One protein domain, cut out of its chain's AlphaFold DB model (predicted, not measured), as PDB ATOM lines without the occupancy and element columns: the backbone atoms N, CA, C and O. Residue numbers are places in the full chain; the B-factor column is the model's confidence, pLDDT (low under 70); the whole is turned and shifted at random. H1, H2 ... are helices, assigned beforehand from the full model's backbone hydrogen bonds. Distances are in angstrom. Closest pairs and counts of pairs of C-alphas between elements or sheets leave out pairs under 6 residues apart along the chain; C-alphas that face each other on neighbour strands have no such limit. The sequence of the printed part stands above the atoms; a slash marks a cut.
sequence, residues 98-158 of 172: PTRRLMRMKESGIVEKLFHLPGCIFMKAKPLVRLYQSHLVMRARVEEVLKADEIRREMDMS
ATOM      1  N   PRO A  98     -25.676 -41.138 -22.390       96.31
ATOM      2  CA  PRO A  98     -25.519 -42.378 -23.159       96.31
ATOM      3  C   PRO A  98     -25.415 -43.637 -22.289       96.31
ATOM      4  O   PRO A  98     -25.493 -44.757 -22.784       96.31
ATOM      5  N   THR A  99     -25.221 -43.484 -20.976       97.56
ATOM      6  CA  THR A  99     -25.104 -44.611 -20.046       97.56
ATOM      7  C   THR A  99     -26.081 -44.480 -18.888       97.56
ATOM      8  O   THR A  99     -26.403 -43.381 -18.433       97.56
ATOM      9  N   ARG A 100     -26.474 -45.620 -18.307       94.88
ATOM     10  CA  ARG A 100     -27.306 -45.666 -17.088       94.88
ATOM     11  C   ARG A 100     -26.679 -44.913 -15.913       94.88
ATOM     12  O   ARG A 100     -27.392 -44.360 -15.081       94.88
ATOM     13  N   ARG A 101     -25.344 -44.908 -15.815       93.25
ATOM     14  CA  ARG A 101     -24.629 -44.164 -14.770       93.25
ATOM     15  C   ARG A 101     -24.814 -42.662 -14.960       93.25
ATOM     16  O   ARG A 101     -25.187 -42.002 -13.998       93.25
ATOM     17  N   LEU A 102     -24.599 -42.157 -16.177       95.31
ATOM     18  CA  LEU A 102     -24.779 -40.739 -16.491       95.31
ATOM     19  C   LEU A 102     -26.242 -40.311 -16.376       95.31
ATOM     20  O   LEU A 102     -26.508 -39.238 -15.855       95.31
ATOM     21  N   MET A 103     -27.192 -41.165 -16.762       94.88
ATOM     22  CA  MET A 103     -28.620 -40.904 -16.564       94.88
ATOM     23  C   MET A 103     -28.959 -40.717 -15.081       94.88
ATOM     24  O   MET A 103     -29.528 -39.693 -14.714       94.88
ATOM     25  N   ARG A 104     -28.545 -41.655 -14.216       91.31
ATOM     26  CA  ARG A 104     -28.761 -41.535 -12.763       91.31
ATOM     27  C   ARG A 104     -28.065 -40.312 -12.181       91.31
ATOM     28  O   ARG A 104     -28.648 -39.632 -11.355       91.31
ATOM     29  N   MET A 105     -26.845 -40.021 -12.628       91.06
ATOM     30  CA  MET A 105     -26.086 -38.857 -12.172       91.06
ATOM     31  C   MET A 105     -26.733 -37.538 -12.610       91.06
ATOM     32  O   MET A 105     -26.808 -36.624 -11.803       91.06
ATOM     33  N   LYS A 106     -27.263 -37.448 -13.838       93.69
ATOM     34  CA  LYS A 106     -28.048 -36.293 -14.301       93.69
ATOM     35  C   LYS A 106     -29.334 -36.144 -13.486       93.69
ATOM     36  O   LYS A 106     -29.706 -35.037 -13.125       93.69
ATOM     37  N   GLU A 107     -29.994 -37.253 -13.162       91.12
ATOM     38  CA  GLU A 107     -31.212 -37.243 -12.355       91.12
ATOM     39  C   GLU A 107     -30.954 -36.844 -10.895       91.12
ATOM     40  O   GLU A 107     -31.766 -36.113 -10.332       91.12
ATOM     41  N   SER A 108     -29.877 -37.325 -10.264       88.75
ATOM     42  CA  SER A 108     -29.577 -37.114  -8.838       88.75
ATOM     43  C   SER A 108     -28.593 -35.974  -8.556       88.75
ATOM     44  O   SER A 108     -28.396 -35.634  -7.397       88.75
ATOM     45  N   GLY A 109     -27.959 -35.412  -9.586       89.94
ATOM     46  CA  GLY A 109     -26.924 -34.377  -9.488       89.94
ATOM     47  C   GLY A 109     -27.452 -32.943  -9.428       89.94
ATOM     48  O   GLY A 109     -26.663 -32.006  -9.465       89.94
ATOM     49  N   ILE A 110     -28.771 -32.758  -9.349       92.38
ATOM     50  CA  ILE A 110     -29.384 -31.443  -9.140       92.38
ATOM     51  C   ILE A 110     -29.085 -30.989  -7.708       92.38
ATOM     52  O   ILE A 110     -29.211 -31.784  -6.778       92.38
ATOM     53  N   VAL A 111     -28.744 -29.708  -7.533       93.56
ATOM     54  CA  VAL A 111     -28.437 -29.081  -6.233       93.56
ATOM     55  C   VAL A 111     -29.470 -29.451  -5.170       93.56
ATOM     56  O   VAL A 111     -29.111 -29.955  -4.111       93.56
ATOM     57  N   GLU A 112     -30.756 -29.301  -5.484       91.12
ATOM     58  CA  GLU A 112     -31.849 -29.677  -4.585       91.12
ATOM     59  C   GLU A 112     -31.713 -31.123  -4.095       91.12
ATOM     60  O   GLU A 112     -31.752 -31.385  -2.898       91.12
ATOM     61  N   LYS A 113     -31.469 -32.077  -4.994       90.88
ATOM     62  CA  LYS A 113     -31.319 -33.484  -4.615       90.88
ATOM     63  C   LYS A 113     -30.039 -33.744  -3.828       90.88
ATOM     64  O   LYS A 113     -30.087 -34.539  -2.897       90.88
ATOM     65  N   LEU A 114     -28.934 -33.074  -4.149       90.56
ATOM     66  CA  LEU A 114     -27.671 -33.220  -3.420       90.56
ATOM     67  C   LEU A 114     -27.779 -32.744  -1.966       90.56
ATOM     68  O   LEU A 114     -27.252 -33.403  -1.077       90.56
ATOM     69  N   PHE A 115     -28.494 -31.646  -1.714       90.38
ATOM     70  CA  PHE A 115     -28.699 -31.145  -0.352       90.38
ATOM     71  C   PHE A 115     -29.750 -31.947   0.435       90.38
ATOM     72  O   PHE A 115     -29.650 -32.020   1.656       90.38
ATOM     73  N   HIS A 116     -30.724 -32.583  -0.229       90.06
ATOM     74  CA  HIS A 116     -31.829 -33.302   0.432       90.06
ATOM     75  C   HIS A 116     -31.653 -34.826   0.537       90.06
ATOM     76  O   HIS A 116     -32.395 -35.487   1.272       90.06
ATOM     77  N   LEU A 117     -30.715 -35.417  -0.206       89.81
ATOM     78  CA  LEU A 117     -30.440 -36.855  -0.190       89.81
ATOM     79  C   LEU A 117     -29.082 -37.132   0.464       89.81
ATOM     80  O   LEU A 117     -28.157 -36.336   0.325       89.81
ATOM     81  N   PRO A 118     -28.927 -38.269   1.160       89.38
ATOM     82  CA  PRO A 118     -27.621 -38.668   1.662       89.38
ATOM     83  C   PRO A 118     -26.676 -38.955   0.484       89.38
ATOM     84  O   PRO A 118     -27.087 -39.545  -0.515       89.38
ATOM     85  N   GLY A 119     -25.384 -38.632   0.623       84.69
ATOM     86  CA  GLY A 119     -24.356 -38.873  -0.413       84.69
ATOM     87  C   GLY A 119     -24.116 -40.353  -0.760       84.69
ATOM     88  O   GLY A 119     -23.320 -40.694  -1.633       84.69
ATOM     89  N   CYS A 120     -24.821 -41.256  -0.084       82.31
ATOM     90  CA  CYS A 120     -24.730 -42.688  -0.257       82.31
ATOM     91  C   CYS A 120     -25.768 -43.184  -1.283       82.31
ATOM     92  O   CYS A 120     -26.890 -43.562  -0.947       82.31
ATOM     93  N   ILE A 121     -25.371 -43.221  -2.556       71.69
ATOM     94  CA  ILE A 121     -26.202 -43.599  -3.720       71.69
ATOM     95  C   ILE A 121     -26.855 -44.996  -3.662       71.69
ATOM     96  O   ILE A 121     -27.758 -45.283  -4.449       71.69
ATOM     97  N   PHE A 122     -26.425 -45.881  -2.759       75.94
ATOM     98  CA  PHE A 122     -27.003 -47.220  -2.587       75.94
ATOM     99  C   PHE A 122     -28.006 -47.323  -1.426       75.94
ATOM    100  O   PHE A 122     -28.632 -48.373  -1.257       75.94
ATOM    101  N   MET A 123     -28.213 -46.254  -0.649       80.50
ATOM    102  CA  MET A 123     -29.192 -46.238   0.440       80.50
ATOM    103  C   MET A 123     -30.627 -46.201  -0.095       80.50
ATOM    104  O   MET A 123     -31.174 -45.151  -0.415       80.50
ATOM    105  N   LYS A 124     -31.265 -47.374  -0.153       81.38
ATOM    106  CA  LYS A 124     -32.669 -47.530  -0.582       81.38
ATOM    107  C   LYS A 124     -33.674 -47.558   0.576       81.38
ATOM    108  O   LYS A 124     -34.883 -47.534   0.349       81.38
ATOM    109  N   ALA A 125     -33.195 -47.640   1.817       90.56
ATOM    110  CA  ALA A 125     -34.048 -47.755   2.993       90.56
ATOM    111  C   ALA A 125     -34.747 -46.419   3.299       90.56
ATOM    112  O   ALA A 125     -34.145 -45.501   3.859       90.56
ATOM    113  N   LYS A 126     -36.044 -46.332   2.974       90.50
ATOM    114  CA  LYS A 126     -36.881 -45.141   3.216       90.50
ATOM    115  C   LYS A 126     -36.819 -44.613   4.663       90.50
ATOM    116  O   LYS A 126     -36.758 -43.395   4.808       90.50
ATOM    117  N   PRO A 127     -36.807 -45.454   5.721       94.31
ATOM    118  CA  PRO A 127     -36.709 -44.952   7.095       94.31
ATOM    119  C   PRO A 127     -35.415 -44.173   7.365       94.31
ATOM    120  O   PRO A 127     -35.462 -43.118   7.985       94.31
ATOM    121  N   LEU A 128     -34.278 -44.644   6.840       90.75
ATOM    122  CA  LEU A 128     -32.985 -43.975   7.016       90.75
ATOM    123  C   LEU A 128     -32.914 -42.655   6.243       90.75
ATOM    124  O   LEU A 128     -32.395 -41.670   6.754       90.75
ATOM    125  N   VAL A 129     -33.481 -42.616   5.033       91.31
ATOM    126  CA  VAL A 129     -33.564 -41.377   4.243       91.31
ATOM    127  C   VAL A 129     -34.420 -40.332   4.960       91.31
ATOM    128  O   VAL A 129     -34.022 -39.176   5.038       91.31
ATOM    129  N   ARG A 130     -35.557 -40.734   5.545       92.38
ATOM    130  CA  ARG A 130     -36.405 -39.829   6.340       92.38
ATOM    131  C   ARG A 130     -35.686 -39.305   7.580       92.38
ATOM    132  O   ARG A 130     -35.806 -38.125   7.881       92.38
ATOM    133  N   LEU A 131     -34.934 -40.167   8.266       93.25
ATOM    134  CA  LEU A 131     -34.122 -39.766   9.414       93.25
ATOM    135  C   LEU A 131     -33.036 -38.763   9.014       93.25
ATOM    136  O   LEU A 131     -32.822 -37.787   9.716       93.25
ATOM    137  N   TYR A 132     -32.365 -38.963   7.879       92.06
ATOM    138  CA  TYR A 132     -31.420 -37.977   7.351       92.06
ATOM    139  C   TYR A 132     -32.118 -36.638   7.074       92.06
ATOM    140  O   TYR A 132     -31.708 -35.600   7.586       92.06
ATOM    141  N   GLN A 133     -33.231 -36.680   6.339       91.94
ATOM    142  CA  GLN A 133     -33.993 -35.495   5.947       91.94
ATOM    143  C   GLN A 133     -34.536 -34.705   7.140       91.94
ATOM    144  O   GLN A 133     -34.553 -33.479   7.089       91.94
ATOM    145  N   SER A 134     -34.922 -35.365   8.238       92.69
ATOM    146  CA  SER A 134     -35.410 -34.676   9.439       92.69
ATOM    147  C   SER A 134     -34.340 -33.845  10.153       92.69
ATOM    148  O   SER A 134     -34.683 -33.001  10.975       92.69
ATOM    149  N   HIS A 135     -33.058 -34.080   9.868       91.19
ATOM    150  CA  HIS A 135     -31.938 -33.355  10.474       91.19
ATOM    151  C   HIS A 135     -31.361 -32.259   9.569       91.19
ATOM    152  O   HIS A 135     -30.478 -31.520  10.002       91.19
ATOM    153  N   LEU A 136     -31.884 -32.094   8.349       91.69
ATOM    154  CA  LEU A 136     -31.516 -31.018   7.425       91.69
ATOM    155  C   LEU A 136     -32.217 -29.700   7.792       91.69
ATOM    156  O   LEU A 136     -32.964 -29.126   7.002       91.69
ATOM    157  N   VAL A 137     -32.010 -29.233   9.020       86.69
ATOM    158  CA  VAL A 137     -32.585 -27.981   9.522       86.69
ATOM    159  C   VAL A 137     -31.498 -26.922   9.575       86.69
ATOM    160  O   VAL A 137     -30.439 -27.132  10.167       86.69
ATOM    161  N   MET A 138     -31.782 -25.757   8.998       79.19
ATOM    162  CA  MET A 138     -30.918 -24.591   9.117       79.19
ATOM    163  C   MET A 138     -30.943 -24.110  10.569       79.19
ATOM    164  O   MET A 138     -31.896 -23.476  11.020       79.19
ATOM    165  N   ARG A 139     -29.905 -24.453  11.332       80.31
ATOM    166  CA  ARG A 139     -29.690 -23.879  12.658       80.31
ATOM    167  C   ARG A 139     -28.940 -22.577  12.461       80.31
ATOM    168  O   ARG A 139     -27.754 -22.600  12.145       80.31
ATOM    169  N   ALA A 140     -29.633 -21.454  12.634       71.12
ATOM    170  CA  ALA A 140     -28.950 -20.189  12.842       71.12
ATOM    171  C   ALA A 140     -28.049 -20.376  14.068       71.12
ATOM    172  O   ALA A 140     -28.536 -20.576  15.182       71.12
ATOM    173  N   ARG A 141     -26.732 -20.397  13.851       62.31
ATOM    174  CA  ARG A 141     -25.795 -20.150  14.937       62.31
ATOM    175  C   ARG A 141     -26.085 -18.712  15.342       62.31
ATOM    176  O   ARG A 141     -25.820 -17.795  14.573       62.31
ATOM    177  N   VAL A 142     -26.702 -18.527  16.503       61.88
ATOM    178  CA  VAL A 142     -26.493 -17.281  17.230       61.88
ATOM    179  C   VAL A 142     -25.003 -17.325  17.520       61.88
ATOM    180  O   VAL A 142     -24.569 -18.104  18.365       61.88
ATOM    181  N   GLU A 143     -24.204 -16.628  16.715       57.88
ATOM    182  CA  GLU A 143     -22.897 -16.214  17.188       57.88
ATOM    183  C   GLU A 143     -23.198 -15.353  18.413       57.88
ATOM    184  O   GLU A 143     -23.469 -14.157  18.313       57.88
ATOM    185  N   GLU A 144     -23.219 -15.973  19.595       59.62
ATOM    186  CA  GLU A 144     -22.660 -15.263  20.728       59.62
ATOM    187  C   GLU A 144     -21.293 -14.834  20.228       59.62
ATOM    188  O   GLU A 144     -20.492 -15.679  19.828       59.62
ATOM    189  N   VAL A 145     -21.109 -13.524  20.095       60.91
ATOM    190  CA  VAL A 145     -19.834 -12.930  19.732       60.91
ATOM    191  C   VAL A 145     -18.850 -13.432  20.776       60.91
ATOM    192  O   VAL A 145     -18.754 -12.863  21.865       60.91
ATOM    193  N   LEU A 146     -18.188 -14.551  20.484       60.25
ATOM    194  CA  LEU A 146     -17.116 -15.066  21.303       60.25
ATOM    195  C   LEU A 146     -16.074 -13.967  21.230       60.25
ATOM    196  O   LEU A 146     -15.507 -13.692  20.168       60.25
ATOM    197  N   LYS A 147     -15.921 -13.238  22.339       67.25
ATOM    198  CA  LYS A 147     -14.898 -12.204  22.441       67.25
ATOM    199  C   LYS A 147     -13.587 -12.853  22.028       67.25
ATOM    200  O   LYS A 147     -13.331 -14.003  22.376       67.25
ATOM    201  N   ALA A 148     -12.763 -12.114  21.292       67.94
ATOM    202  CA  ALA A 148     -11.465 -12.604  20.839       67.94
ATOM    203  C   ALA A 148     -10.633 -13.210  21.992       67.94
ATOM    204  O   ALA A 148      -9.826 -14.106  21.762       67.94
ATOM    205  N   ASP A 149     -10.880 -12.762  23.224       65.25
ATOM    206  CA  ASP A 149     -10.280 -13.262  24.462       65.25
ATOM    207  C   ASP A 149     -10.708 -14.700  24.821       65.25
ATOM    208  O   ASP A 149      -9.891 -15.484  25.296       65.25
ATOM    209  N   GLU A 150     -11.964 -15.072  24.562       72.69
ATOM    210  CA  GLU A 150     -12.492 -16.425  24.783       72.69
ATOM    211  C   GLU A 150     -11.856 -17.411  23.793       72.69
ATOM    212  O   GLU A 150     -11.385 -18.475  24.185       72.69
ATOM    213  N   ILE A 151     -11.743 -17.003  22.522       74.94
ATOM    214  CA  ILE A 151     -11.110 -17.791  21.451       74.94
ATOM    215  C   ILE A 151      -9.619 -17.997  21.745       74.94
ATOM    216  O   ILE A 151      -9.095 -19.096  21.581       74.94
ATOM    217  N   ARG A 152      -8.923 -16.953  22.218       74.81
ATOM    218  CA  ARG A 152      -7.512 -17.037  22.626       74.81
ATOM    219  C   ARG A 152      -7.289 -18.038  23.754       74.81
ATOM    220  O   ARG A 152      -6.317 -18.786  23.707       74.81
ATOM    221  N   ARG A 153      -8.196 -18.051  24.737       76.38
ATOM    222  CA  ARG A 153      -8.147 -18.958  25.888       76.38
ATOM    223  C   ARG A 153      -8.483 -20.399  25.500       76.38
ATOM    224  O   ARG A 153      -7.836 -21.313  25.989       76.38
ATOM    225  N   GLU A 154      -9.458 -20.605  24.618       76.75
ATOM    226  CA  GLU A 154      -9.816 -21.938  24.112       76.75
ATOM    227  C   GLU A 154      -8.703 -22.545  23.245       76.75
ATOM    228  O   GLU A 154      -8.467 -23.751  23.286       76.75
ATOM    229  N   MET A 155      -7.984 -21.709  22.492       79.81
ATOM    230  CA  MET A 155      -6.850 -22.125  21.662       79.81
ATOM    231  C   MET A 155      -5.508 -22.201  22.409       79.81
ATOM    232  O   MET A 155      -4.494 -22.458  21.762       79.81
ATOM    233  N   ASP A 156      -5.493 -21.978  23.728       73.19
ATOM    234  CA  ASP A 156      -4.304 -22.030  24.596       73.19
ATOM    235  C   ASP A 156      -3.107 -21.223  24.041       73.19
ATOM    236  O   ASP A 156      -1.949 -21.640  24.093       73.19
ATOM    237  N   MET A 157      -3.390 -20.062  23.433       75.94
ATOM    238  CA  MET A 157      -2.347 -19.199  22.871       75.94
ATOM    239  C   MET A 157      -1.670 -18.406  23.994       75.94
ATOM    240  O   MET A 157      -2.349 -17.710  24.751       75.94
ATOM    241  N   SER A 158      -0.339 -18.482  24.086       65.50
ATOM    242  CA  SER A 158       0.436 -17.785  25.118       65.50
ATOM    243  C   SER A 158       0.231 -16.264  25.052       65.50
ATOM    244  O   SER A 158       0.273 -15.661  23.979       65.50
TER     245      SER A 158
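This is residues 98 to 158 of the 172 residues of an uncharacterized protein of Strongylus vulgaris (UniProt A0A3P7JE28). Three short helices, H1, H2 and H3, form a loose, open group in which H2 lies between the other two, and residues 137 to 158 stick out from it as a long arm with H4 near its far end. The arm makes much of the length, and residues 98 to 103 stick out as well. The printed part has 61 residues with four named helices, H1, H2, H3 and H4 in chain order, and no named strand; the class is all helix. It is extended, with a radius of gyration of the C-alphas of 19.8 A and spans of 59 by 27 by 18 A.

H1 and H3 are the longest helices, at 9 residues each. H1, residues 100 to 108, measures 12.1 A from first to last C-alpha and begins at C-alpha 100 (-27.306, -45.666, -17.088). H3, residues 126 to 134, measures 12.3 A and ends at C-alpha 134 (-35.410, -34.676, 9.439). H2 is residues 111 to 116, 8.6 A. H4, residues 148 to 154, measures 10.0 A and ends at C-alpha 154 (-9.816, -21.938, 24.112).

H1 and H2 are close but not clearly touching; their closest C-alphas, Ser 108 and Leu 114, are 6.9 A apart, and their lines are about perpendicular at 79 degrees. H2 and H3 are also close but not clearly touching, with the C-alphas of His 116 and Gln 133 closest at 6.3 A and an angle of 77 degrees, about perpendicular. H1 and H3 are apart, and H4 is apart from H1, H2 and H3. In H1, H2, H3 and H4 every O i to N i+4 pair is within hydrogen-bond range.

The C-alphas farthest apart, Pro 98 and Ser 158, are 60.1 A apart. The printed part has no cut. The link from H3 to H4 is long, with 13 residues. Mean pLDDT of the printed part is 83.0; residues 141 to 149 and residue 158 are under 70.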